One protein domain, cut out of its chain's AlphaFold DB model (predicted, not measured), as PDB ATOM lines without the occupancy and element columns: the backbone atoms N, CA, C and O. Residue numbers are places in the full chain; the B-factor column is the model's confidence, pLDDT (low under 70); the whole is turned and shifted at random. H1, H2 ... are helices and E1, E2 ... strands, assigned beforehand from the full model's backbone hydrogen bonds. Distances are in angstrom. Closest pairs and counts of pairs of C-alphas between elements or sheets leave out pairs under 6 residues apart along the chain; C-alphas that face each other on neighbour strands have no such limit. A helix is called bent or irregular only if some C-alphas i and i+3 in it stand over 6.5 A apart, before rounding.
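This is residues 105 to 309 of the 398 residues of an uncharacterized protein of Pyrenophora tritici-repentis (UniProt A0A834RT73). The domain is a flat slab in which two small sheets, the parallel sheet E1 to E3 and the hairpin E4 and E5, lie between helix H1 along one long edge and the long, kinked helix H6 along the opposite edge. H2 packs on H1, H3 and H4 lie nearest the middle, and H5 packs on the kinked first part of H6. The 205 printed residues hold six named helices and five named strands, in the order E1 H1 E2 H2 E3 H3 H4 E4 E5 H5 H6, mostly helix. The whole is compact, with a radius of gyration of the C-alphas of 18.6 A and spans of 57 by 46 by 23 A.

The larger sheet runs E1, residues 105 to 107, E2, residues 152 to 155, and E3, residues 216 to 218. E1 and E2 are parallel at 19 degrees, with N 107 and O 154 2.9 A apart, within hydrogen-bond range. E2 and E3 are parallel at 12 degrees, with N 155 and O 218 at 2.8 A. H1, residues 125 to 148, only grazes this sheet, with its residues 141 to 148. H2, residues 183 to 198, touches H1 at a shallow tilt of 31 degrees, the same way; their closest C-alphas, of Arg 138 and Ile 196, are 4.9 A apart. E1, H1, E2 and E2, H2, E3 are strand-helix-strand units, two parallel neighbour strands with a helix between, each with a right-handed crossover. H4, residues 235 to 245, touches H3, residues 224 to 227, closest at the C-alphas of Arg 238 and Leu 227, 5.7 A. The hairpin of E4, residues 250 to 254, and E5, residues 257 to 261, is antiparallel at 159 degrees, with N 252 and O 259 at 2.9 A. H6, residues 275 to 307, touches H5, residues 264 to 271, with its residues 275 to 286 alone, at a steep tilt of 46 degrees, opposite ways; the C-alphas of Leu 267 and Trp 282 are closest, 4.4 A. Every O i to N i+4 pair is within hydrogen-bond range in H1, H2 and H4, but 23 of 29 in H6 and 1 of 4 in H5, which has 4 of 5 O i to N i+3 pairs within range; H3 is too short for an i+4 pair.

E1 begins at C-alpha 105 (145.146, 71.378, 316.982). H1 is 34.0 A long, H2 20.5 A and H4 15.2 A. H6 spans 43.4 A, ending at C-alpha 307 (146.575, 81.777, 296.739); it is irregular, with C-alphas 277 and 280 8.1 A apart, and has a kink of 72 degrees near residue 282.

The two C-alphas farthest apart, of Pro 122 and Gln 308, are 59.4 A apart. The printed part has no cut. The links E1 to H1, E2 to H2 and H2 to E3 are long. The mean pLDDT of the printed part is 94.3, and no printed residue is under 70.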
ATOM      1  N   ILE A 105     145.043  72.167 315.748       94.38
ATOM      2  CA  ILE A 105     145.146  71.378 316.982       94.38
ATOM      3  C   ILE A 105     146.135  70.236 316.762       94.38
ATOM      4  O   ILE A 105     146.066  69.532 315.751       94.38
ATOM      5  N   PHE A 106     147.017  70.042 317.738       95.56
ATOM      6  CA  PHE A 106     147.855  68.857 317.847       95.56
ATOM      7  C   PHE A 106     147.193  67.837 318.770       95.56
ATOM      8  O   PHE A 106     146.749  68.185 319.860       95.56
ATOM      9  N   VAL A 107     147.126  66.585 318.329       96.62
ATOM     10  CA  VAL A 107     146.653  65.455 319.135       96.62
ATOM     11  C   VAL A 107     147.804  64.466 319.247       96.62
ATOM     12  O   VAL A 107     148.201  63.866 318.254       96.62
ATOM     13  N   ALA A 108     148.367  64.328 320.437       95.75
ATOM     14  CA  ALA A 108     149.433  63.370 320.708       95.75
ATOM     15  C   ALA A 108     148.879  62.187 321.504       95.75
ATOM     16  O   ALA A 108     147.927  62.366 322.268       95.75
ATOM     17  N   ASP A 109     149.451  61.004 321.271       96.25
ATOM     18  CA  ASP A 109     149.250  59.798 322.077       96.25
ATOM     19  C   ASP A 109     147.769  59.457 322.352       96.25
ATOM     20  O   ASP A 109     147.377  59.251 323.505       96.25
ATOM     21  N   PRO A 110     146.880  59.412 321.331       95.88
ATOM     22  CA  PRO A 110     145.516  58.946 321.569       95.88
ATOM     23  C   PRO A 110     145.493  57.468 321.991       95.88
ATOM     24  O   PRO A 110     144.516  57.063 322.624       95.88
ATOM     25  N   GLN A 111     146.532  56.700 321.623       95.88
ATOM     26  CA  GLN A 111     146.907  55.379 322.126       95.88
ATOM     27  C   GLN A 111     145.694  54.498 322.429       95.88
ATOM     28  O   GLN A 111     145.359  54.214 323.584       95.88
ATOM     29  N   LEU A 112     144.983  54.101 321.366       96.62
ATOM     30  CA  LEU A 112     143.825  53.221 321.492       96.62
ATOM     31  C   LEU A 112     144.234  51.962 322.251       96.62
ATOM     32  O   LEU A 112     145.070  51.196 321.781       96.62
ATOM     33  N   ILE A 113     143.615  51.766 323.412       95.00
ATOM     34  CA  ILE A 113     143.937  50.636 324.273       95.00
ATOM     35  C   ILE A 113     143.414  49.324 323.698       95.00
ATOM     36  O   ILE A 113     142.387  49.272 322.994       95.00
ATOM     37  N   ASP A 114     144.103  48.255 324.072       93.94
ATOM     38  CA  ASP A 114     143.938  46.926 323.507       93.94
ATOM     39  C   ASP A 114     144.513  45.851 324.477       93.94
ATOM     40  O   ASP A 114     144.774  46.149 325.651       93.94
ATOM     41  N   PRO A 115     144.616  44.560 324.097       92.19
ATOM     42  CA  PRO A 115     145.142  43.511 324.972       92.19
ATOM     43  C   PRO A 115     146.604  43.684 325.401       92.19
ATOM     44  O   PRO A 115     146.998  43.044 326.375       92.19
ATOM     45  N   HIS A 116     147.386  44.503 324.697       92.00
ATOM     46  CA  HIS A 116     148.746  44.878 325.071       92.00
ATOM     47  C   HIS A 116     148.757  45.815 326.289       92.00
ATOM     48  O   HIS A 116     149.618  45.676 327.154       92.00
ATOM     49  N   THR A 117     147.754  46.691 326.433       91.06
ATOM     50  CA  THR A 117     147.675  47.653 327.551       91.06
ATOM     51  C   THR A 117     147.465  46.968 328.901       91.06
ATOM     52  O   THR A 117     148.055  47.346 329.912       91.06
ATOM     53  N   TYR A 118     146.598  45.952 328.934       88.94
ATOM     54  CA  TYR A 118     146.292  45.185 330.144       88.94
ATOM     55  C   TYR A 118     146.367  43.678 329.861       88.94
ATOM     56  O   TYR A 118     145.323  43.020 329.715       88.94
ATOM     57  N   PRO A 119     147.588  43.115 329.798       86.88
ATOM     58  CA  PRO A 119     147.787  41.707 329.488       86.88
ATOM     59  C   PRO A 119     147.056  40.806 330.488       86.88
ATOM     60  O   PRO A 119     147.018  41.065 331.689       86.88
ATOM     61  N   GLY A 120     146.439  39.736 329.985       83.00
ATOM     62  CA  GLY A 120     145.769  38.733 330.818       83.00
ATOM     63  C   GLY A 120     144.391  39.123 331.368       83.00
ATOM     64  O   GLY A 120     143.746  38.289 332.005       83.00
ATOM     65  N   ARG A 121     143.878  40.334 331.105       87.25
ATOM     66  CA  ARG A 121     142.517  40.700 331.529       87.25
ATOM     67  C   ARG A 121     141.471  39.827 330.795       87.25
ATOM     68  O   ARG A 121     141.501  39.724 329.566       87.25
ATOM     69  N   PRO A 122     140.542  39.170 331.513       85.88
ATOM     70  CA  PRO A 122     139.625  38.216 330.901       85.88
ATOM     71  C   PRO A 122     138.493  38.907 330.133       85.88
ATOM     72  O   PRO A 122     138.152  40.075 330.356       85.88
ATOM     73  N   TRP A 123     137.854  38.150 329.243       79.88
ATOM     74  CA  TRP A 123     136.547  38.522 328.709       79.88
ATOM     75  C   TRP A 123     135.490  38.453 329.830       79.88
ATOM     76  O   TRP A 123     135.533  37.510 330.623       79.88
ATOM     77  N   PRO A 124     134.548  39.413 329.931       83.12
ATOM     78  CA  PRO A 124     134.288  40.536 329.020       83.12
ATOM     79  C   PRO A 124     134.925  41.876 329.441       83.12
ATOM     80  O   PRO A 124     134.640  42.904 328.825       83.12
ATOM     81  N   LEU A 125     135.770  41.904 330.477       86.00
ATOM     82  CA  LEU A 125     136.318  43.155 331.021       86.00
ATOM     83  C   LEU A 125     137.171  43.915 329.996       86.00
ATOM     84  O   LEU A 125     137.092  45.141 329.931       86.00
ATOM     85  N   ASN A 126     137.939  43.205 329.167       84.56
ATOM     86  CA  ASN A 126     138.748  43.816 328.106       84.56
ATOM     87  C   ASN A 126     137.905  44.616 327.092       84.56
ATOM     88  O   ASN A 126     138.059  45.838 327.046       84.56
ATOM     89  N   PRO A 127     136.947  44.002 326.363       85.56
ATOM     90  CA  PRO A 127     136.081  44.734 325.437       85.56
ATOM     91  C   PRO A 127     135.324  45.907 326.070       85.56
ATOM     92  O   PRO A 127     135.157  46.947 325.433       85.56
ATOM     93  N   LEU A 128     134.878  45.766 327.325       89.44
ATOM     94  CA  LEU A 128     134.203  46.853 328.035       89.44
ATOM     95  C   LEU A 128     135.151  48.028 328.308       89.44
ATOM     96  O   LEU A 128     134.752  49.180 328.136       89.44
ATOM     97  N   THR A 129     136.403  47.738 328.681       91.56
ATOM     98  CA  THR A 129     137.434  48.763 328.894       91.56
ATOM     99  C   THR A 129     137.668  49.544 327.602       91.56
ATOM    100  O   THR A 129     137.547  50.766 327.611       91.56
ATOM    101  N   TYR A 130     137.899  48.842 326.485       91.94
ATOM    102  CA  TYR A 130     138.126  49.456 325.169       91.94
ATOM    103  C   TYR A 130     136.953  50.345 324.773       91.94
ATOM    104  O   TYR A 130     137.120  51.487 324.357       91.94
ATOM    105  N   LYS A 131     135.727  49.850 324.969       92.25
ATOM    106  CA  LYS A 131     134.531  50.614 324.632       92.25
ATOM    107  C   LYS A 131     134.411  51.888 325.465       92.25
ATOM    108  O   LYS A 131     133.990  52.916 324.936       92.25
ATOM    109  N   TYR A 132     134.751  51.826 326.750       92.56
ATOM    110  CA  TYR A 132     134.688  52.981 327.640       92.56
ATOM    111  C   TYR A 132     135.697  54.063 327.243       92.56
ATOM    112  O   TYR A 132     135.324  55.230 327.104       92.56
ATOM    113  N   THR A 133     136.949  53.677 326.990       94.62
ATOM    114  CA  THR A 133     137.999  54.600 326.541       94.62
ATOM    115  C   THR A 133     137.704  55.169 325.155       94.62
ATOM    116  O   THR A 133     137.868  56.366 324.940       94.62
ATOM    117  N   ASP A 134     137.159  54.368 324.238       96.00
ATOM    118  CA  ASP A 134     136.745  54.841 322.914       96.00
ATOM    119  C   ASP A 134     135.628  55.891 323.028       96.00
ATOM    120  O   ASP A 134     135.639  56.915 322.345       96.00
ATOM    121  N   LEU A 135     134.661  55.678 323.930       93.88
ATOM    122  CA  LEU A 135     133.604  56.655 324.205       93.88
ATOM    123  C   LEU A 135     134.151  57.932 324.839       93.88
ATOM    124  O   LEU A 135     133.592  59.007 324.606       93.88
ATOM    125  N   TYR A 136     135.191  57.823 325.660       92.31
ATOM    126  CA  TYR A 136     135.908  58.967 326.202       92.31
ATOM    127  C   TYR A 136     136.587  59.771 325.082       92.31
ATOM    128  O   TYR A 136     136.225  60.931 324.877       92.31
ATOM    129  N   LEU A 137     137.454  59.139 324.284       95.19
ATOM    130  CA  LEU A 137     138.162  59.777 323.168       95.19
ATOM    131  C   LEU A 137     137.193  60.418 322.173       95.19
ATOM    132  O   LEU A 137     137.350  61.584 321.817       95.19
ATOM    133  N   ARG A 138     136.129  59.701 321.792       94.75
ATOM    134  CA  ARG A 138     135.090  60.205 320.884       94.75
ATOM    135  C   ARG A 138     134.412  61.457 321.424       94.75
ATOM    136  O   ARG A 138     134.178  62.402 320.676       94.75
ATOM    137  N   ARG A 139     134.065  61.477 322.716       91.62
ATOM    138  CA  ARG A 139     133.430  62.649 323.339       91.62
ATOM    139  C   ARG A 139     134.371  63.845 323.320       91.62
ATOM    140  O   ARG A 139     133.952  64.912 322.884       91.62
ATOM    141  N   THR A 140     135.616  63.659 323.747       91.12
ATOM    142  CA  THR A 140     136.631  64.718 323.763       91.12
ATOM    143  C   THR A 140     136.892  65.252 322.355       91.12
ATOM    144  O   THR A 140     136.829  66.459 322.129       91.12
ATOM    145  N   TYR A 141     137.061  64.362 321.377       94.31
ATOM    146  CA  TYR A 141     137.297  64.743 319.989       94.31
ATOM    147  C   TYR A 141     136.116  65.494 319.366       94.31
ATOM    148  O   TYR A 141     136.307  66.538 318.746       94.31
ATOM    149  N   SER A 142     134.885  65.023 319.587       92.56
ATOM    150  CA  SER A 142     133.673  65.721 319.138       92.56
ATOM    151  C   SER A 142     133.602  67.139 319.720       92.56
ATOM    152  O   SER A 142     133.271  68.089 319.014       92.56
ATOM    153  N   ARG A 143     134.027  67.336 320.978       91.12
ATOM    154  CA  ARG A 143     134.117  68.676 321.578       91.12
ATOM    155  C   ARG A 143     135.172  69.562 320.929       91.12
ATOM    156  O   ARG A 143     134.878  70.739 320.725       91.12
ATOM    157  N   PHE A 144     136.331  69.027 320.538       91.69
ATOM    158  CA  PHE A 144     137.287  69.786 319.723       91.69
ATOM    159  C   PHE A 144     136.624  70.292 318.435       91.69
ATOM    160  O   PHE A 144     136.771  71.464 318.091       91.69
ATOM    161  N   GLN A 145     135.824  69.459 317.764       93.12
ATOM    162  CA  GLN A 145     135.106  69.879 316.558       93.12
ATOM    163  C   GLN A 145     134.058  70.953 316.847       93.12
ATOM    164  O   GLN A 145     134.061  71.995 316.201       93.12
ATOM    165  N   THR A 146     133.170  70.719 317.816       92.31
ATOM    166  CA  THR A 146     131.999  71.580 318.036       92.31
ATOM    167  C   THR A 146     132.319  72.890 318.747       92.31
ATOM    168  O   THR A 146     131.633  73.876 318.512       92.31
ATOM    169  N   ILE A 147     133.322  72.906 319.631       91.00
ATOM    170  CA  ILE A 147     133.677  74.099 320.416       91.00
ATOM    171  C   ILE A 147     134.772  74.889 319.700       91.00
ATOM    172  O   ILE A 147     134.638  76.094 319.500       91.00
ATOM    173  N   LEU A 148     135.857  74.217 319.306       91.25
ATOM    174  CA  LEU A 148     137.023  74.894 318.742       91.25
ATOM    175  C   LEU A 148     136.914  75.064 317.226       91.25
ATOM    176  O   LEU A 148     137.402  76.063 316.694       91.25
ATOM    177  N   TYR A 149     136.259  74.133 316.530       93.56
ATOM    178  CA  TYR A 149     136.108  74.135 315.074       93.56
ATOM    179  C   TYR A 149     137.436  74.434 314.349       93.56
ATOM    180  O   TYR A 149     137.604  75.522 313.769       93.56
ATOM    181  N   PRO A 150     138.419  73.514 314.448       94.06
ATOM    182  CA  PRO A 150     139.743  73.701 313.873       94.06
ATOM    183  C   PRO A 150     139.721  73.553 312.349       94.06
ATOM    184  O   PRO A 150     138.941  72.774 311.785       94.06
ATOM    185  N   ASP A 151     140.631  74.262 311.687       94.75
ATOM    186  CA  ASP A 151     140.888  74.125 310.256       94.75
ATOM    187  C   ASP A 151     141.782  72.909 309.972       94.75
ATOM    188  O   ASP A 151     141.576  72.217 308.978       94.75
ATOM    189  N   THR A 152     142.737  72.607 310.858       95.50
ATOM    190  CA  THR A 152     143.579  71.406 310.755       95.50
ATOM    191  C   THR A 152     143.689  70.671 312.087       95.50
ATOM    192  O   THR A 152     143.888  71.296 313.127       95.50
ATOM    193  N   ILE A 153     143.634  69.339 312.050       96.44
ATOM    194  CA  ILE A 153     144.089  68.482 313.150       96.44
ATOM    195  C   ILE A 153     145.294  67.672 312.707       96.44
ATOM    196  O   ILE A 153     145.280  67.061 311.636       96.44
ATOM    197  N   PHE A 154     146.314  67.660 313.554       96.88
ATOM    198  CA  PHE A 154     147.562  66.955 313.328       96.88
ATOM    199  C   PHE A 154     147.781  65.942 314.454       96.88
ATOM    200  O   PHE A 154     147.952  66.333 315.606       96.88
ATOM    201  N   PHE A 155     147.764  64.651 314.130       98.00
ATOM    202  CA  PHE A 155     148.121  63.602 315.077       98.00
ATOM    203  C   PHE A 155     149.634  63.409 315.097       98.00
ATOM    204  O   PHE A 155     150.272  63.418 314.042       98.00
ATOM    205  N   LEU A 156     150.191  63.255 316.295       97.38
ATOM    206  CA  LEU A 156     151.634  63.264 316.530       97.38
ATOM    207  C   LEU A 156     152.251  61.879 316.788       97.38
ATOM    208  O   LEU A 156     153.399  61.811 317.212       97.38
ATOM    209  N   GLY A 157     151.528  60.805 316.472       96.94
ATOM    210  CA  GLY A 157     151.972  59.425 316.679       96.94
ATOM    211  C   GLY A 157     151.293  58.750 317.864       96.94
ATOM    212  O   GLY A 157     150.378  59.321 318.462       96.94
ATOM    213  N   ASP A 158     151.719  57.514 318.119       97.69
ATOM    214  CA  ASP A 158     151.177  56.585 319.115       97.69
ATOM    215  C   ASP A 158     149.651  56.500 319.027       97.69
ATOM    216  O   ASP A 158     148.895  56.775 319.963       97.69
ATOM    217  N   LEU A 159     149.186  56.148 317.823       98.06
ATOM    218  CA  LEU A 159     147.761  56.036 317.524       98.06
ATOM    219  C   LEU A 159     147.136  54.818 318.210       98.06
ATOM    220  O   LEU A 159     145.993  54.879 318.674       98.06
ATOM    221  N   PHE A 160     147.898  53.729 318.287       97.75
ATOM    222  CA  PHE A 160     147.540  52.474 318.948       97.75
ATOM    223  C   PHE A 160     148.553  52.146 320.039       97.75
ATOM    224  O   PHE A 160     149.716  52.501 319.896       97.75
ATOM    225  N   ASP A 161     148.149  51.420 321.083       95.62
ATOM    226  CA  ASP A 161     149.088  50.951 322.109       95.62
ATOM    227  C   ASP A 161     149.901  49.723 321.650       95.62
ATOM    228  O   ASP A 161     151.127  49.673 321.780       95.62
ATOM    229  N   GLY A 162     149.216  48.733 321.081       93.94
ATOM    230  CA  GLY A 162     149.769  47.475 320.584       93.94
ATOM    231  C   GLY A 162     149.972  47.442 319.068       93.94
ATOM    232  O   GLY A 162     150.153  46.364 318.507       93.94
ATOM    233  N   GLY A 163     149.954  48.588 318.376       94.88
ATOM    234  CA  GLY A 163     149.941  48.653 316.905       94.88
ATOM    235  C   GLY A 163     151.056  47.849 316.217       94.88
ATOM    236  O   GLY A 163     150.822  47.202 315.188       94.88
ATOM    237  N   ARG A 164     152.250  47.834 316.825       95.88
ATOM    238  CA  ARG A 164     153.422  47.066 316.369       95.88
ATOM    239  C   ARG A 164     153.383  45.568 316.690       95.88
ATOM    240  O   ARG A 164     154.126  44.795 316.086       95.88
ATOM    241  N   GLU A 165     152.560  45.164 317.653       95.88
ATOM    242  CA  GLU A 165     152.552  43.807 318.207       95.88
ATOM    243  C   GLU A 165     151.729  42.839 317.362       95.88
ATOM    244  O   GLU A 165     151.946  41.628 317.417       95.88
ATOM    245  N   TRP A 166     150.796  43.345 316.555       96.44
ATOM    246  CA  TRP A 166     149.911  42.509 315.750       96.44
ATOM    247  C   TRP A 166     150.595  42.057 314.470       96.44
ATOM    248  O   TRP A 166     151.005  42.877 313.639       96.44
ATOM    249  N   SER A 167     150.670  40.736 314.294       95.75
ATOM    250  CA  SER A 167     151.323  40.107 313.146       95.75
ATOM    251  C   SER A 167     150.748  40.629 311.824       95.75
ATOM    252  O   SER A 167     149.578  41.006 311.733       95.75
ATOM    253  N   THR A 168     151.573  40.658 310.785       95.94
ATOM    254  CA  THR A 168     151.155  40.966 309.411       95.94
ATOM    255  C   THR A 168     151.268  39.699 308.568       95.94
ATOM    256  O   THR A 168     151.698  38.652 309.050       95.94
ATOM    257  N   ARG A 169     150.958  39.781 307.271       92.81
ATOM    258  CA  ARG A 169     151.220  38.670 306.342       92.81
ATOM    259  C   ARG A 169     152.705  38.282 306.264       92.81
ATOM    260  O   ARG A 169     153.014  37.148 305.921       92.81
ATOM    261  N   THR A 170     153.619  39.217 306.530       93.75
ATOM    262  CA  THR A 170     155.069  39.018 306.359       93.75
ATOM    263  C   THR A 170     155.853  39.049 307.663       93.75
ATOM    264  O   THR A 170     157.056  38.801 307.650       93.75
ATOM    265  N   THR A 171     155.214  39.376 308.785       93.81
ATOM    266  CA  THR A 171     155.891  39.570 310.070       93.81
ATOM    267  C   THR A 171     155.084  38.956 311.201       93.81
ATOM    268  O   THR A 171     153.858  38.991 311.191       93.81
ATOM    269  N   THR A 172     155.773  38.396 312.189       94.81
ATOM    270  CA  THR A 172     155.153  37.783 313.369       94.81
ATOM    271  C   THR A 172     155.406  38.661 314.580       94.81
ATOM    272  O   THR A 172     156.474  39.259 314.684       94.81
ATOM    273  N   SER A 173     154.446  38.707 315.502       94.62
ATOM    274  CA  SER A 173     154.619  39.407 316.773       94.62
ATOM    275  C   SER A 173     155.950  39.037 317.461       94.62
ATOM    276  O   SER A 173     156.234  37.834 317.617       94.62
ATOM    277  N   PRO A 174     156.757  40.032 317.887       88.75
ATOM    278  CA  PRO A 174     157.989  39.792 318.634       88.75
ATOM    279  C   PRO A 174     157.709  39.008 319.918       88.75
ATOM    280  O   PRO A 174     158.418  38.053 320.249       88.75
ATOM    281  N   GLU A 175     156.614  39.346 320.597       91.56
ATOM    282  CA  GLU A 175     156.212  38.708 321.838       91.56
ATOM    283  C   GLU A 175     155.335  37.475 321.605       91.56
ATOM    284  O   GLU A 175     154.273  37.508 320.978       91.56
ATOM    285  N   LYS A 176     155.741  36.347 322.197       93.62
ATOM    286  CA  LYS A 176     155.061  35.054 322.025       93.62
ATOM    287  C   LYS A 176     153.574  35.100 322.400       93.62
ATOM    288  O   LYS A 176     152.766  34.458 321.733       93.62
ATOM    289  N   GLN A 177     153.213  35.859 323.435       93.12
ATOM    290  CA  GLN A 177     151.834  35.977 323.927       93.12
ATOM    291  C   GLN A 177     150.876  36.660 322.937       93.12
ATOM    292  O   GLN A 177     149.669  36.395 322.965       93.12
ATOM    293  N   TYR A 178     151.406  37.491 322.036       94.25
ATOM    294  CA  TYR A 178     150.627  38.272 321.078       94.25
ATOM    295  C   TYR A 178     150.602  37.668 319.672       94.25
ATOM    296  O   TYR A 178     149.829  38.119 318.835       94.25
ATOM    297  N   ARG A 179     151.333  36.573 319.418       94.38
ATOM    298  CA  ARG A 179     151.336  35.868 318.115       94.38
ATOM    299  C   ARG A 179     149.967  35.357 317.663       94.38
ATOM    300  O   ARG A 179     149.774  35.114 316.479       94.38
ATOM    301  N   LYS A 180     149.021  35.202 318.594       93.19
ATOM    302  CA  LYS A 180     147.620  34.867 318.291       93.19
ATOM    303  C   LYS A 180     146.852  36.006 317.610       93.19
ATOM    304  O   LYS A 180     145.794  35.761 317.044       93.19
ATOM    305  N   TYR A 181     147.354  37.238 317.697       94.69
ATOM    306  CA  TYR A 181     146.784  38.405 317.042       94.69
ATOM    307  C   TYR A 181     147.516  38.666 315.723       94.69
ATOM    308  O   TYR A 181     148.748  38.599 315.630       94.69
ATOM    309  N   GLY A 182     146.732  38.963 314.694       95.69
ATOM    310  CA  GLY A 182     147.217  39.208 313.343       95.69
ATOM    311  C   GLY A 182     146.566  40.429 312.715       95.69
ATOM    312  O   GLY A 182     146.018  41.289 313.407       95.69
ATOM    313  N   ASP A 183     146.609  40.471 311.389       95.44
ATOM    314  CA  ASP A 183     146.210  41.643 310.616       95.44
ATOM    315  C   ASP A 183     144.747  42.037 310.844       95.44
ATOM    316  O   ASP A 183     144.453  43.210 311.043       95.44
ATOM    317  N   ASP A 184     143.844  41.061 310.949       96.56
ATOM    318  CA  ASP A 184     142.421  41.310 311.210       96.56
ATOM    319  C   ASP A 184     142.176  42.059 312.525       96.56
ATOM    320  O   ASP A 184     141.256  42.879 312.617       96.56
ATOM    321  N   PHE A 185     143.005  41.803 313.543       96.12
ATOM    322  CA  PHE A 185     142.911  42.503 314.820       96.12
ATOM    323  C   PHE A 185     143.314  43.970 314.656       96.12
ATOM    324  O   PHE A 185     142.536  44.857 315.007       96.12
ATOM    325  N   TRP A 186     144.462  44.222 314.021       97.44
ATOM    326  CA  TRP A 186     144.916  45.576 313.699       97.44
ATOM    327  C   TRP A 186     143.895  46.325 312.827       97.44
ATOM    328  O   TRP A 186     143.584  47.488 313.068       97.44
ATOM    329  N   MET A 187     143.282  45.644 311.855       98.06
ATOM    330  CA  MET A 187     142.232  46.220 311.014       98.06
ATOM    331  C   MET A 187     140.995  46.639 311.817       98.06
ATOM    332  O   MET A 187     140.352  47.636 311.485       98.06
ATOM    333  N   ASN A 188     140.649  45.914 312.882       97.25
ATOM    334  CA  ASN A 188     139.576  46.324 313.787       97.25
ATOM    335  C   ASN A 188     139.955  47.558 314.609       97.25
ATOM    336  O   ASN A 188     139.101  48.413 314.835       97.25
ATOM    337  N   GLU A 189     141.214  47.699 315.009       97.31
ATOM    338  CA  GLU A 189     141.693  48.913 315.677       97.31
ATOM    339  C   GLU A 189     141.701  50.115 314.743       97.31
ATOM    340  O   GLU A 189     141.217  51.178 315.119       97.31
ATOM    341  N   TYR A 190     142.132  49.936 313.495       98.19
ATOM    342  CA  TYR A 190     142.016  50.973 312.475       98.19
ATOM    343  C   TYR A 190     140.559  51.421 312.279       98.19
ATOM    344  O   TYR A 190     140.280  52.619 312.219       98.19
ATOM    345  N   ARG A 191     139.603  50.480 312.255       98.12
ATOM    346  CA  ARG A 191     138.167  50.811 312.216       98.12
ATOM    347  C   ARG A 191     137.722  51.574 313.462       98.12
ATOM    348  O   ARG A 191     137.031  52.575 313.313       98.12
ATOM    349  N   ARG A 192     138.156  51.167 314.663       97.50
ATOM    350  CA  ARG A 192     137.889  51.907 315.913       97.50
ATOM    351  C   ARG A 192     138.424  53.337 315.834       97.50
ATOM    352  O   ARG A 192     137.687  54.271 316.129       97.50
ATOM    353  N   PHE A 193     139.661  53.520 315.373       98.38
ATOM    354  CA  PHE A 193     140.258  54.841 315.167       98.38
ATOM    355  C   PHE A 193     139.425  55.677 314.186       98.38
ATOM    356  O   PHE A 193     139.066  56.819 314.477       98.38
ATOM    357  N   GLY A 194     139.059  55.097 313.040       98.00
ATOM    358  CA  GLY A 194     138.224  55.756 312.037       98.00
ATOM    359  C   GLY A 194     136.840  56.139 312.566       98.00
ATOM    360  O   GLY A 194     136.375  57.250 312.309       98.00
ATOM    361  N   ASP A 195     136.213  55.270 313.356       97.56
ATOM    362  CA  ASP A 195     134.917  55.520 313.990       97.56
ATOM    363  C   ASP A 195     134.974  56.627 315.046       97.56
ATOM    364  O   ASP A 195     133.987  57.337 315.223       97.56
ATOM    365  N   ILE A 196     136.103  56.789 315.741       97.19
ATOM    366  CA  ILE A 196     136.297  57.829 316.761       97.19
ATOM    367  C   ILE A 196     136.646  59.174 316.118       97.19
ATOM    368  O   ILE A 196     136.073  60.194 316.501       97.19
ATOM    369  N   PHE A 197     137.576  59.183 315.159       97.62
ATOM    370  CA  PHE A 197     138.189  60.409 314.646       97.62
ATOM    371  C   PHE A 197     137.699  60.778 313.244       97.62
ATOM    372  O   PHE A 197     137.137  61.855 313.053       97.62
ATOM    373  N   PHE A 198     137.860  59.902 312.248       96.69
ATOM    374  CA  PHE A 198     137.528  60.237 310.854       96.69
ATOM    375  C   PHE A 198     136.032  60.462 310.644       96.69
ATOM    376  O   PHE A 198     135.635  61.447 310.023       96.69
ATOM    377  N   LYS A 199     135.196  59.593 311.215       96.12
ATOM    378  CA  LYS A 199     133.735  59.697 311.145       96.12
ATOM    379  C   LYS A 199     133.206  60.974 311.795       96.12
ATOM    380  O   LYS A 199     132.224  61.535 311.325       96.12
ATOM    381  N   HIS A 200     133.878  61.435 312.847       95.38
ATOM    382  CA  HIS A 200     133.479  62.602 313.627       95.38
ATOM    383  C   HIS A 200     134.192  63.893 313.220       95.38
ATOM    384  O   HIS A 200     133.926  64.945 313.789       95.38
ATOM    385  N   TRP A 201     135.058  63.863 312.203       94.38
ATOM    386  CA  TRP A 201     135.744  65.055 311.699       94.38
ATOM    387  C   TRP A 201     134.774  66.182 311.295       94.38
ATOM    388  O   TRP A 201     135.044  67.372 311.484       94.38
ATOM    389  N   GLY A 202     133.613  65.793 310.766       91.62
ATOM    390  CA  GLY A 202     132.557  66.690 310.309       91.62
ATOM    391  C   GLY A 202     131.468  67.000 311.335       91.62
ATOM    392  O   GLY A 202     130.469  67.588 310.932       91.62
ATOM    393  N   ASP A 203     131.617  66.645 312.620       93.94
ATOM    394  CA  ASP A 203     130.565  66.819 313.646       93.94
ATOM    395  C   ASP A 203     130.026  68.258 313.746       93.94
ATOM    396  O   ASP A 203     128.874  68.475 314.114       93.94
ATOM    397  N   ALA A 204     130.854  69.244 313.405       90.69
ATOM    398  CA  ALA A 204     130.511  70.662 313.418       90.69
ATOM    399  C   ALA A 204     130.356  71.273 312.009       90.69
ATOM    400  O   ALA A 204     130.231  72.487 311.866       90.69
ATOM    401  N   GLY A 205     130.380  70.439 310.964       93.00
ATOM    402  CA  GLY A 205     130.368  70.836 309.557       93.00
ATOM    403  C   GLY A 205     131.735  70.721 308.875       93.00
ATOM    404  O   GLY A 205     132.782  70.663 309.513       93.00
ATOM    405  N   MET A 206     131.733  70.676 307.542       93.19
ATOM    406  CA  MET A 206     132.949  70.531 306.720       93.19
ATOM    407  C   MET A 206     133.417  71.842 306.081       93.19
ATOM    408  O   MET A 206     134.465  71.880 305.433       93.19
ATOM    409  N   ASN A 207     132.654  72.919 306.263       94.12
ATOM    410  CA  ASN A 207     132.910  74.189 305.601       94.12
ATOM    411  C   ASN A 207     134.198  74.829 306.140       94.12
ATOM    412  O   ASN A 207     134.317  75.039 307.349       94.12
ATOM    413  N   PRO A 208     135.174  75.162 305.284       91.50
ATOM    414  CA  PRO A 208     136.340  75.901 305.741       91.50
ATOM    415  C   PRO A 208     135.947  77.301 306.219       91.50
ATOM    416  O   PRO A 208     134.972  77.886 305.740       91.50
ATOM    417  N   ARG A 209     136.735  77.871 307.137       89.56
ATOM    418  CA  ARG A 209     136.620  79.297 307.463       89.56
ATOM    419  C   ARG A 209     136.990  80.149 306.244       89.56
ATOM    420  O   ARG A 209     137.726  79.703 305.365       89.56
ATOM    421  N   SER A 210     136.511  81.392 306.206       87.69
ATOM    422  CA  SER A 210     136.811  82.318 305.106       87.69
ATOM    423  C   SER A 210     138.322  82.438 304.860       87.69
ATOM    424  O   SER A 210     139.101  82.600 305.800       87.69
ATOM    425  N   GLY A 211     138.743  82.316 303.601       82.94
ATOM    426  CA  GLY A 211     140.154  82.332 303.201       82.94
ATOM    427  C   GLY A 211     140.901  81.002 303.374       82.94
ATOM    428  O   GLY A 211     142.026  80.876 302.891       82.94
ATOM    429  N   GLN A 212     140.291  79.988 303.993       86.12
ATOM    430  CA  GLN A 212     140.868  78.648 304.105       86.12
ATOM    431  C   GLN A 212     140.404  77.768 302.937       86.12
ATOM    432  O   GLN A 212     139.254  77.809 302.510       86.12
ATOM    433  N   ARG A 213     141.306  76.934 302.407       83.38
ATOM    434  CA  ARG A 213     141.012  76.080 301.237       83.38
ATOM    435  C   ARG A 213     140.116  74.883 301.551       83.38
ATOM    436  O   ARG A 213     139.545  74.292 300.642       83.38
ATOM    437  N   GLY A 214     140.085  74.472 302.809       89.88
ATOM    438  CA  GLY A 214     139.464  73.234 303.248       89.88
ATOM    439  C   GLY A 214     139.994  72.842 304.616       89.88
ATOM    440  O   GLY A 214     141.125  73.192 304.967       89.88
ATOM    441  N   ARG A 215     139.178  72.104 305.364       93.94
ATOM    442  CA  ARG A 215     139.598  71.532 306.639       93.94
ATOM    443  C   ARG A 215     140.435  70.269 306.380       93.94
ATOM    444  O   ARG A 215     140.135  69.521 305.447       93.94
ATOM    445  N   LYS A 216     141.479  70.017 307.177       94.19
ATOM    446  CA  LYS A 216     142.379  68.857 307.025       94.19
ATOM    447  C   LYS A 216     142.537  68.038 308.308       94.19
ATOM    448  O   LYS A 216     142.681  68.590 309.392       94.19
ATOM    449  N   ILE A 217     142.619  66.722 308.151       95.81
ATOM    450  CA  ILE A 217     143.105  65.799 309.177       95.81
ATOM    451  C   ILE A 217     144.399  65.156 308.679       95.81
ATOM    452  O   ILE A 217     144.473  64.692 307.541       95.81
ATOM    453  N   ILE A 218     145.438  65.195 309.505       97.25
ATOM    454  CA  ILE A 218     146.750  64.628 309.208       97.25
ATOM    455  C   ILE A 218     147.081  63.646 310.321       97.25
ATOM    456  O   ILE A 218     147.295  64.057 311.453       97.25
ATOM    457  N   SER A 219     147.105  62.360 309.992       97.44
ATOM    458  CA  SER A 219     147.331  61.274 310.952       97.44
ATOM    459  C   SER A 219     148.421  60.305 310.516       97.44
ATOM    460  O   SER A 219     148.415  59.152 310.915       97.44
ATOM    461  N   SER A 220     149.322  60.756 309.643       97.50
ATOM    462  CA  SER A 220     150.331  59.894 309.027       97.50
ATOM    463  C   SER A 220     151.629  59.794 309.816       97.50
ATOM    464  O   SER A 220     152.481  59.003 309.437       97.50
ATOM    465  N   LEU A 221     151.816  60.601 310.865       98.06
ATOM    466  CA  LEU A 221     153.024  60.533 311.682       98.06
ATOM    467  C   LEU A 221     152.907  59.341 312.647       98.06
ATOM    468  O   LEU A 221     151.972  59.341 313.448       98.06
ATOM    469  N   PRO A 222     153.805  58.345 312.571       97.69
ATOM    470  CA  PRO A 222     153.820  57.230 313.508       97.69
ATOM    471  C   PRO A 222     154.541  57.590 314.810       97.69
ATOM    472  O   PRO A 222     155.434  58.442 314.814       97.69
ATOM    473  N   GLY A 223     154.216  56.870 315.880       97.75
ATOM    474  CA  GLY A 223     155.044  56.783 317.083       97.75
ATOM    475  C   GLY A 223     155.646  55.385 317.292       97.75
ATOM    476  O   GLY A 223     155.570  54.502 316.427       97.75
ATOM    477  N   ASN A 224     156.307  55.177 318.432       97.06
ATOM    478  CA  ASN A 224     156.975  53.911 318.743       97.06
ATOM    479  C   ASN A 224     155.987  52.791 319.069       97.06
ATOM    480  O   ASN A 224     156.314  51.625 318.843       97.06
ATOM    481  N   HIS A 225     154.791  53.103 319.566       97.25
ATOM    482  CA  HIS A 225     153.763  52.092 319.776       97.25
ATOM    483  C   HIS A 225     153.170  51.581 318.457       97.25
ATOM    484  O   HIS A 225     152.844  50.396 318.343       97.25
ATOM    485  N   ASP A 226     153.147  52.433 317.430       97.62
ATOM    486  CA  ASP A 226     152.649  52.079 316.103       97.62
ATOM    487  C   ASP A 226     153.618  51.174 315.329       97.62
ATOM    488  O   ASP A 226     153.184  50.224 314.676       97.62
ATOM    489  N   LEU A 227     154.927  51.469 315.378       97.12
ATOM    490  CA  LEU A 227     155.931  50.832 314.509       97.12
ATOM    491  C   LEU A 227     156.990  49.995 315.231       97.12
ATOM    492  O   LEU A 227     157.597  49.125 314.604       97.12
ATOM    493  N   GLY A 228     157.231  50.252 316.515       95.06
ATOM    494  CA  GLY A 228     158.431  49.824 317.231       95.06
ATOM    495  C   GLY A 228     159.524  50.893 317.224       95.06
ATOM    496  O   GLY A 228     159.292  52.048 316.874       95.06
ATOM    497  N   PHE A 229     160.732  50.510 317.633       96.00
ATOM    498  CA  PHE A 229     161.855  51.434 317.774       96.00
ATOM    499  C   PHE A 229     163.153  50.824 317.243       96.00
ATOM    500  O   PHE A 229     163.458  49.661 317.520       96.00
ATOM    501  N   ALA A 230     163.935  51.617 316.506       94.81
ATOM    502  CA  ALA A 230     165.232  51.223 315.965       94.81
ATOM    503  C   ALA A 230     165.158  49.899 315.176       94.81
ATOM    504  O   ALA A 230     164.308  49.749 314.297       94.81
ATOM    505  N   ARG A 231     166.014  48.912 315.485       93.25
ATOM    506  CA  ARG A 231     165.997  47.588 314.826       93.25
ATOM    507  C   ARG A 231     164.709  46.796 315.089       93.25
ATOM    508  O   ARG A 231     164.441  45.834 314.379       93.25
ATOM    509  N   GLY A 232     163.920  47.196 316.088       93.50
ATOM    510  CA  GLY A 232     162.614  46.615 316.392       93.50
ATOM    511  C   GLY A 232     161.497  47.056 315.443       93.50
ATOM    512  O   GLY A 232     160.405  46.495 315.511       93.50
ATOM    513  N   VAL A 233     161.740  48.029 314.554       96.69
ATOM    514  CA  VAL A 233     160.758  48.414 313.533       96.69
ATOM    515  C   VAL A 233     160.635  47.309 312.489       96.69
ATOM    516  O   VAL A 233     161.560  47.018 311.735       96.69
ATOM    517  N   GLN A 234     159.457  46.703 312.401       96.00
ATOM    518  CA  GLN A 234     159.198  45.648 311.429       96.00
ATOM    519  C   GLN A 234     158.679  46.240 310.115       96.00
ATOM    520  O   GLN A 234     157.684  46.964 310.092       96.00
ATOM    521  N   VAL A 235     159.303  45.883 308.990       95.69
ATOM    522  CA  VAL A 235     158.949  46.434 307.666       95.69
ATOM    523  C   VAL A 235     157.485  46.174 307.304       95.69
ATOM    524  O   VAL A 235     156.826  47.064 306.773       95.69
ATOM    525  N   GLY A 236     156.954  44.987 307.617       96.62
ATOM    526  CA  GLY A 236     155.538  44.670 307.392       96.62
ATOM    527  C   GLY A 236     154.597  45.592 308.170       96.62
ATOM    528  O   GLY A 236     153.624  46.086 307.605       96.62
ATOM    529  N   VAL A 237     154.925  45.879 309.434       97.56
ATOM    530  CA  VAL A 237     154.146  46.770 310.311       97.56
ATOM    531  C   VAL A 237     154.182  48.203 309.781       97.56
ATOM    532  O   VAL A 237     153.128  48.803 309.580       97.56
ATOM    533  N   ARG A 238     155.372  48.724 309.453       97.31
ATOM    534  CA  ARG A 238     155.524  50.062 308.855       97.31
ATOM    535  C   ARG A 238     154.780  50.197 307.536       97.31
ATOM    536  O   ARG A 238     154.086  51.182 307.315       97.31
ATOM    537  N   ASN A 239     154.902  49.205 306.658       97.31
ATOM    538  CA  ASN A 239     154.223  49.232 305.367       97.31
ATOM    539  C   ASN A 239     152.699  49.206 305.536       97.31
ATOM    540  O   ASN A 239     152.009  49.933 304.824       97.31
ATOM    541  N   ARG A 240     152.176  48.421 306.491       97.81
ATOM    542  CA  ARG A 240     150.753  48.436 306.849       97.81
ATOM    543  C   ARG A 240     150.330  49.814 307.345       97.81
ATOM    544  O   ARG A 240     149.402  50.380 306.783       97.81
ATOM    545  N   PHE A 241     151.028  50.382 308.327       98.12
ATOM    546  CA  PHE A 241     150.717  51.717 308.845       98.12
ATOM    547  C   PHE A 241     150.673  52.761 307.717       98.12
ATOM    548  O   PHE A 241     149.660  53.437 307.532       98.12
ATOM    549  N   ASN A 242     151.719  52.810 306.886       97.56
ATOM    550  CA  ASN A 242     151.819  53.758 305.778       97.56
ATOM    551  C   ASN A 242     150.718  53.568 304.724       97.56
ATOM    552  O   ASN A 242     150.282  54.545 304.117       97.56
ATOM    553  N   ALA A 243     150.245  52.338 304.502       97.38
ATOM    554  CA  ALA A 243     149.165  52.067 303.556       97.38
ATOM    555  C   ALA A 243     147.824  52.688 303.990       97.38
ATOM    556  O   ALA A 243     147.042  53.099 303.135       97.38
ATOM    557  N   TYR A 244     147.569  52.780 305.299       97.69
ATOM    558  CA  TYR A 244     146.294  53.261 305.843       97.69
ATOM    559  C   TYR A 244     146.327  54.716 306.313       97.69
ATOM    560  O   TYR A 244     145.329  55.426 306.182       97.69
ATOM    561  N   PHE A 245     147.457  55.163 306.858       97.75
ATOM    562  CA  PHE A 245     147.616  56.513 307.396       97.75
ATOM    563  C   PHE A 245     148.383  57.448 306.456       97.75
ATOM    564  O   PHE A 245     148.255  58.667 306.574       97.75
ATOM    565  N   GLY A 246     149.108  56.903 305.478       96.75
ATOM    566  CA  GLY A 246     149.988  57.643 304.577       96.75
ATOM    567  C   GLY A 246     151.434  57.686 305.072       96.75
ATOM    568  O   GLY A 246     151.764  57.162 306.129       96.75
ATOM    569  N   ASP A 247     152.307  58.325 304.295       95.31
ATOM    570  CA  ASP A 247     153.733  58.428 304.622       95.31
ATOM    571  C   ASP A 247     153.974  59.322 305.857       95.31
ATOM    572  O   ASP A 247     153.451  60.444 305.947       95.31
ATOM    573  N   GLY A 248     154.782  58.833 306.801       94.25
ATOM    574  CA  GLY A 248     155.223  59.589 307.975       94.25
ATOM    575  C   GLY A 248     156.217  60.702 307.647       94.25
ATOM    576  O   GLY A 248     156.277  61.709 308.355       94.25
ATOM    577  N   ASN A 249     156.944  60.577 306.535       97.69
ATOM    578  CA  ASN A 249     157.882  61.578 306.045       97.69
ATOM    579  C   ASN A 249     157.197  62.507 305.043       97.69
ATOM    580  O   ASN A 249     157.039  62.194 303.861       97.69
ATOM    581  N   ARG A 250     156.776  63.685 305.504       96.31
ATOM    582  CA  ARG A 250     155.984  64.608 304.680       96.31
ATOM    583  C   ARG A 250     156.218  66.064 305.031       96.31
ATOM    584  O   ARG A 250     156.676  66.413 306.114       96.31
ATOM    585  N   ILE A 251     155.884  66.927 304.077       97.62
ATOM    586  CA  ILE A 251     155.929  68.376 304.241       97.62
ATOM    587  C   ILE A 251     154.548  68.935 303.926       97.62
ATOM    588  O   ILE A 251     154.045  68.761 302.815       97.62
ATOM    589  N   ASP A 252     153.979  69.673 304.870       95.50
ATOM    590  CA  ASP A 252     152.700  70.349 304.710       95.50
ATOM    591  C   ASP A 252     152.889  71.857 304.813       95.50
ATOM    592  O   ASP A 252     153.438  72.379 305.782       95.50
ATOM    593  N   VAL A 253     152.414  72.578 303.799       94.56
ATOM    594  CA  VAL A 253     152.292  74.037 303.865       94.56
ATOM    595  C   VAL A 253     150.876  74.341 304.333       94.56
ATOM    596  O   VAL A 253     149.903  74.043 303.635       94.56
ATOM    597  N   ILE A 254     150.770  74.868 305.548       92.00
ATOM    598  CA  ILE A 254     149.503  75.132 306.228       92.00
ATOM    599  C   ILE A 254     149.523  76.591 306.659       92.00
ATOM    600  O   ILE A 254     150.388  77.006 307.430       92.00
ATOM    601  N   ALA A 255     148.585  77.372 306.124       87.62
ATOM    602  CA  ALA A 255     148.583  78.824 306.249       87.62
ATOM    603  C   ALA A 255     149.947  79.426 305.853       87.62
ATOM    604  O   ALA A 255     150.422  79.214 304.737       87.62
ATOM    605  N   ASN A 256     150.585  80.164 306.760       87.31
ATOM    606  CA  ASN A 256     151.909  80.767 306.597       87.31
ATOM    607  C   ASN A 256     153.056  79.909 307.171       87.31
ATOM    608  O   ASN A 256     154.198  80.369 307.204       87.31
ATOM    609  N   HIS A 257     152.782  78.673 307.596       92.81
ATOM    610  CA  HIS A 257     153.764  77.776 308.202       92.81
ATOM    611  C   HIS A 257     154.080  76.576 307.303       92.81
ATOM    612  O   HIS A 257     153.296  76.155 306.451       92.81
ATOM    613  N   THR A 258     155.278  76.021 307.489       95.81
ATOM    614  CA  THR A 258     155.683  74.747 306.888       95.81
ATOM    615  C   THR A 258     155.906  73.742 308.004       95.81
ATOM    616  O   THR A 258     156.820  73.922 308.805       95.81
ATOM    617  N   PHE A 259     155.110  72.682 308.012       96.81
ATOM    618  CA  PHE A 259     155.261  71.538 308.897       96.81
ATOM    619  C   PHE A 259     156.076  70.465 308.185       96.81
ATOM    620  O   PHE A 259     155.882  70.220 306.993       96.81
ATOM    621  N   VAL A 260     157.021  69.866 308.904       97.25
ATOM    622  CA  VAL A 260     157.850  68.763 308.414       97.25
ATOM    623  C   VAL A 260     157.680  67.618 309.397       97.25
ATOM    624  O   VAL A 260     158.153  67.703 310.527       97.25
ATOM    625  N   SER A 261     156.983  66.577 308.964       97.56
ATOM    626  CA  SER A 261     156.842  65.326 309.701       97.56
ATOM    627  C   SER A 261     157.957  64.384 309.286       97.56
ATOM    628  O   SER A 261     158.307  64.309 308.104       97.56
ATOM    629  N   ILE A 262     158.535  63.715 310.275       97.88
ATOM    630  CA  ILE A 262     159.679  62.829 310.112       97.88
ATOM    631  C   ILE A 262     159.349  61.553 310.874       97.88
ATOM    632  O   ILE A 262     159.091  61.619 312.074       97.88
ATOM    633  N   ASP A 263     159.408  60.409 310.196       97.81
ATOM    634  CA  ASP A 263     159.372  59.094 310.833       97.81
ATOM    635  C   ASP A 263     160.697  58.871 311.583       97.81
ATOM    636  O   ASP A 263     161.669  58.298 311.068       97.81
ATOM    637  N   SER A 264     160.754  59.435 312.788       97.19
ATOM    638  CA  SER A 264     161.920  59.426 313.667       97.19
ATOM    639  C   SER A 264     162.188  58.040 314.251       97.19
ATOM    640  O   SER A 264     163.346  57.703 314.499       97.19
ATOM    641  N   VAL A 265     161.147  57.219 314.419       96.94
ATOM    642  CA  VAL A 265     161.258  55.858 314.953       96.94
ATOM    643  C   VAL A 265     161.914  54.907 313.956       96.94
ATOM    644  O   VAL A 265     162.768  54.118 314.354       96.94
ATOM    645  N   SER A 266     161.623  55.036 312.658       97.38
ATOM    646  CA  SER A 266     162.380  54.329 311.618       97.38
ATOM    647  C   SER A 266     163.785  54.913 311.449       97.38
ATOM    648  O   SER A 266     164.748  54.171 311.264       97.38
ATOM    649  N   LEU A 267     163.941  56.242 311.531       97.56
ATOM    650  CA  LEU A 267     165.255  56.886 311.399       97.56
ATOM    651  C   LEU A 267     166.228  56.465 312.509       97.56
ATOM    652  O   LEU A 267     167.429  56.376 312.252       97.56
ATOM    653  N   SER A 268     165.740  56.170 313.718       96.81
ATOM    654  CA  SER A 268     166.591  55.763 314.843       96.81
ATOM    655  C   SER A 268     167.365  54.463 314.582       96.81
ATOM    656  O   SER A 268     168.428  54.262 315.168       96.81
ATOM    657  N   ALA A 269     166.918  53.628 313.634       96.12
ATOM    658  CA  ALA A 269     167.651  52.442 313.192       96.12
ATOM    659  C   ALA A 269     169.003  52.773 312.525       96.12
ATOM    660  O   ALA A 269     169.891  51.925 312.507       96.12
ATOM    661  N   PHE A 270     169.196  54.000 312.021       95.50
ATOM    662  CA  PHE A 270     170.473  54.446 311.446       95.50
ATOM    663  C   PHE A 270     171.592  54.562 312.492       95.50
ATOM    664  O   PHE A 270     172.761  54.407 312.154       95.50
ATOM    665  N   GLY A 271     171.245  54.839 313.754       90.25
ATOM    666  CA  GLY A 271     172.211  55.009 314.846       90.25
ATOM    667  C   GLY A 271     172.634  53.706 315.532       90.25
ATOM    668  O   GLY A 271     173.282  53.762 316.570       90.25
ATOM    669  N   GLN A 272     172.217  52.551 315.009       92.06
ATOM    670  CA  GLN A 272     172.470  51.235 315.597       92.06
ATOM    671  C   GLN A 272     173.768  50.623 315.065       92.06
ATOM    672  O   GLN A 272     174.266  51.023 314.012       92.06
ATOM    673  N   GLU A 273     174.286  49.611 315.760       87.50
ATOM    674  CA  GLU A 273     175.378  48.785 315.240       87.50
ATOM    675  C   GLU A 273     174.948  48.102 313.929       87.50
ATOM    676  O   GLU A 273     173.804  47.648 313.789       87.50
ATOM    677  N   ASN A 274     175.860  48.063 312.951       90.31
ATOM    678  CA  ASN A 274     175.639  47.549 311.593       90.31
ATOM    679  C   ASN A 274     174.368  48.104 310.913       90.31
ATOM    680  O   ASN A 274     173.472  47.338 310.541       90.31
ATOM    681  N   PRO A 275     174.274  49.429 310.681       90.88
ATOM    682  CA  PRO A 275     173.063  50.053 310.141       90.88
ATOM    683  C   PRO A 275     172.720  49.573 308.722       90.88
ATOM    684  O   PRO A 275     171.567  49.668 308.305       90.88
ATOM    685  N   HIS A 276     173.689  49.022 307.985       92.81
ATOM    686  CA  HIS A 276     173.485  48.445 306.654       92.81
ATOM    687  C   HIS A 276     172.491  47.274 306.649       92.81
ATOM    688  O   HIS A 276     171.757  47.105 305.682       92.81
ATOM    689  N   GLU A 277     172.396  46.510 307.740       93.75
ATOM    690  CA  GLU A 277     171.460  45.378 307.843       93.75
ATOM    691  C   GLU A 277     169.991  45.824 307.918       93.75
ATOM    692  O   GLU A 277     169.085  45.065 307.584       93.75
ATOM    693  N   VAL A 278     169.757  47.066 308.345       94.62
ATOM    694  CA  VAL A 278     168.430  47.673 308.528       94.62
ATOM    695  C   VAL A 278     168.231  48.886 307.615       94.62
ATOM    696  O   VAL A 278     167.428  49.776 307.901       94.62
ATOM    697  N   GLU A 279     168.960  48.937 306.496       96.19
ATOM    698  CA  GLU A 279     168.933  50.053 305.544       96.19
ATOM    699  C   GLU A 279     167.517  50.347 305.029       96.19
ATOM    700  O   GLU A 279     167.101  51.500 304.943       96.19
ATOM    701  N   ASN A 280     166.724  49.309 304.773       95.75
ATOM    702  CA  ASN A 280     165.328  49.431 304.355       95.75
ATOM    703  C   ASN A 280     164.415  50.133 305.385       95.75
ATOM    704  O   ASN A 280     163.344  50.628 305.007       95.75
ATOM    705  N   ILE A 281     164.814  50.200 306.659       96.06
ATOM    706  CA  ILE A 281     164.085  50.896 307.724       96.06
ATOM    707  C   ILE A 281     164.412  52.394 307.691       96.06
ATOM    708  O   ILE A 281     163.514  53.206 307.480       96.06
ATOM    709  N   TRP A 282     165.677  52.789 307.838       97.00
ATOM    710  CA  TRP A 282     166.026  54.205 308.021       97.00
ATOM    711  C   TRP A 282     166.242  54.986 306.717       97.00
ATOM    712  O   TRP A 282     166.074  56.210 306.702       97.00
ATOM    713  N   LYS A 283     166.613  54.318 305.614       97.44
ATOM    714  CA  LYS A 283     166.968  54.990 304.352       97.44
ATOM    715  C   LYS A 283     165.843  55.843 303.768       97.44
ATOM    716  O   LYS A 283     166.139  56.978 303.411       97.44
ATOM    717  N   PRO A 284     164.566  55.405 303.741       97.38
ATOM    718  CA  PRO A 284     163.482  56.244 303.227       97.38
ATOM    719  C   PRO A 284     163.387  57.610 303.924       97.38
ATOM    720  O   PRO A 284     163.251  58.638 303.261       97.38
ATOM    721  N   THR A 285     163.533  57.642 305.255       97.44
ATOM    722  CA  THR A 285     163.536  58.897 306.020       97.44
ATOM    723  C   THR A 285     164.767  59.747 305.702       97.44
ATOM    724  O   THR A 285     164.656  60.963 305.535       97.44
ATOM    725  N   LYS A 286     165.946  59.130 305.564       97.56
ATOM    726  CA  LYS A 286     167.176  59.844 305.192       97.56
ATOM    727  C   LYS A 286     167.076  60.467 303.796       97.56
ATOM    728  O   LYS A 286     167.320  61.664 303.648       97.56
ATOM    729  N   ASP A 287     166.626  59.697 302.809       98.00
ATOM    730  CA  ASP A 287     166.416  60.156 301.434       98.00
ATOM    731  C   ASP A 287     165.398  61.308 301.390       98.00
ATOM    732  O   ASP A 287     165.565  62.285 300.650       98.00
ATOM    733  N   PHE A 288     164.345  61.246 302.212       97.94
ATOM    734  CA  PHE A 288     163.408  62.354 302.377       97.94
ATOM    735  C   PHE A 288     164.105  63.621 302.890       97.94
ATOM    736  O   PHE A 288     163.955  64.684 302.278       97.94
ATOM    737  N   LEU A 289     164.899  63.524 303.961       97.69
ATOM    738  CA  LEU A 289     165.607  64.662 304.558       97.69
ATOM    739  C   LEU A 289     166.591  65.317 303.578       97.69
ATOM    740  O   LEU A 289     166.626  66.547 303.472       97.69
ATOM    741  N   GLU A 290     167.325  64.519 302.802       97.75
ATOM    742  CA  GLU A 290     168.239  65.012 301.760       97.75
ATOM    743  C   GLU A 290     167.495  65.822 300.683       97.75
ATOM    744  O   GLU A 290     167.978  66.848 300.187       97.75
ATOM    745  N   ASN A 291     166.264  65.419 300.364       97.44
ATOM    746  CA  ASN A 291     165.435  66.047 299.341       97.44
ATOM    747  C   ASN A 291     164.457  67.112 299.882       97.44
ATOM    748  O   ASN A 291     163.853  67.854 299.091       97.44
ATOM    749  N   ALA A 292     164.342  67.261 301.205       97.00
ATOM    750  CA  ALA A 292     163.326  68.074 301.875       97.00
ATOM    751  C   ALA A 292     163.363  69.548 301.452       97.00
ATOM    752  O   ALA A 292     162.324  70.156 301.191       97.00
ATOM    753  N   LYS A 293     164.555  70.140 301.282       96.50
ATOM    754  CA  LYS A 293     164.693  71.542 300.834       96.50
ATOM    755  C   LYS A 293     164.085  71.769 299.446       96.50
ATOM    756  O   LYS A 293     163.445  72.797 299.213       96.50
ATOM    757  N   ARG A 294     164.281  70.825 298.517       96.69
ATOM    758  CA  ARG A 294     163.735  70.898 297.151       96.69
ATOM    759  C   ARG A 294     162.221  70.702 297.165       96.69
ATOM    760  O   ARG A 294     161.505  71.477 296.531       96.69
ATOM    761  N   GLN A 295     161.739  69.716 297.920       96.00
ATOM    762  CA  GLN A 295     160.308  69.456 298.076       96.00
ATOM    763  C   GLN A 295     159.581  70.644 298.723       96.00
ATOM    764  O   GLN A 295     158.593  71.121 298.166       96.00
ATOM    765  N   LYS A 296     160.129  71.210 299.807       96.69
ATOM    766  CA  LYS A 296     159.617  72.422 300.465       96.69
ATOM    767  C   LYS A 296     159.442  73.574 299.478       96.69
ATOM    768  O   LYS A 296     158.361  74.150 299.406       96.69
ATOM    769  N   LYS A 297     160.471  73.890 298.680       96.00
ATOM    770  CA  LYS A 297     160.390  74.957 297.661       96.00
ATOM    771  C   LYS A 297     159.244  74.715 296.675       96.00
ATOM    772  O   LYS A 297     158.474  75.632 296.399       96.00
ATOM    773  N   ARG A 298     159.103  73.478 296.183       95.31
ATOM    774  CA  ARG A 298     158.032  73.091 295.251       95.31
ATOM    775  C   ARG A 298     156.643  73.233 295.880       95.31
ATOM    776  O   ARG A 298     155.734  73.735 295.223       95.31
ATOM    777  N   LEU A 299     156.475  72.808 297.132       95.00
ATOM    778  CA  LEU A 299     155.195  72.873 297.843       95.00
ATOM    779  C   LEU A 299     154.799  74.309 298.196       95.00
ATOM    780  O   LEU A 299     153.649  74.681 297.982       95.00
ATOM    781  N   ILE A 300     155.750  75.141 298.627       94.75
ATOM    782  CA  ILE A 300     155.508  76.572 298.856       94.75
ATOM    783  C   ILE A 300     155.094  77.251 297.551       94.75
ATOM    784  O   ILE A 300     154.093  77.958 297.517       94.75
ATOM    785  N   GLN A 301     155.811  77.003 296.450       94.06
ATOM    786  CA  GLN A 301     155.446  77.572 295.151       94.06
ATOM    787  C   GLN A 301     154.041  77.137 294.716       94.06
ATOM    788  O   GLN A 301     153.288  77.940 294.168       94.06
ATOM    789  N   ARG A 302     153.673  75.878 294.970       92.38
ATOM    790  CA  ARG A 302     152.331  75.358 294.694       92.38
ATOM    791  C   ARG A 302     151.259  76.084 295.509       92.38
ATOM    792  O   ARG A 302     150.205  76.389 294.953       92.38
ATOM    793  N   GLU A 303     151.523  76.356 296.782       91.00
ATOM    794  CA  GLU A 303     150.574  77.055 297.649       91.00
ATOM    795  C   GLU A 303     150.437  78.532 297.270       91.00
ATOM    796  O   GLU A 303     149.321  79.007 297.085       91.00
ATOM    797  N   LEU A 304     151.549  79.224 297.004       91.62
ATOM    798  CA  LEU A 304     151.537  80.611 296.522       91.62
ATOM    799  C   LEU A 304     150.743  80.759 295.217       91.62
ATOM    800  O   LEU A 304     149.967  81.696 295.058       91.62
ATOM    801  N   ARG A 305     150.888  79.807 294.287       91.75
ATOM    802  CA  ARG A 305     150.091  79.789 293.051       91.75
ATOM    803  C   ARG A 305     148.602  79.646 293.342       91.75
ATOM    804  O   ARG A 305     147.806  80.343 292.727       91.75
ATOM    805  N   ALA A 306     148.237  78.760 294.262       88.62
ATOM    806  CA  ALA A 306     146.840  78.565 294.623       88.62
ATOM    807  C   ALA A 306     146.233  79.815 295.276       88.62
ATOM    808  O   ALA A 306     145.111  80.180 294.939       88.62
ATOM    809  N   GLN A 307     146.987  80.503 296.138       85.75
ATOM    810  CA  GLN A 307     146.575  81.777 296.739       85.75
ATOM    811  C   GLN A 307     146.379  82.883 295.690       85.75
ATOM    812  O   GLN A 307     145.502  83.722 295.836       85.75
ATOM    813  N   GLN A 308     147.139  82.846 294.593       90.44
ATOM    814  CA  GLN A 308     146.969  83.737 293.438       90.44
ATOM    815  C   GLN A 308     145.820  83.322 292.495       90.44
ATOM    816  O   GLN A 308     145.691  83.884 291.410       90.44
ATOM    817  N   GLY A 309     145.028  82.298 292.837       88.25
ATOM    818  CA  GLY A 309     143.983  81.754 291.958       88.25
ATOM    819  C   GLY A 309     144.523  80.990 290.740       88.25
ATOM    820  O   GLY A 309     143.771  80.645 289.829       88.25
TER     821      GLY A 309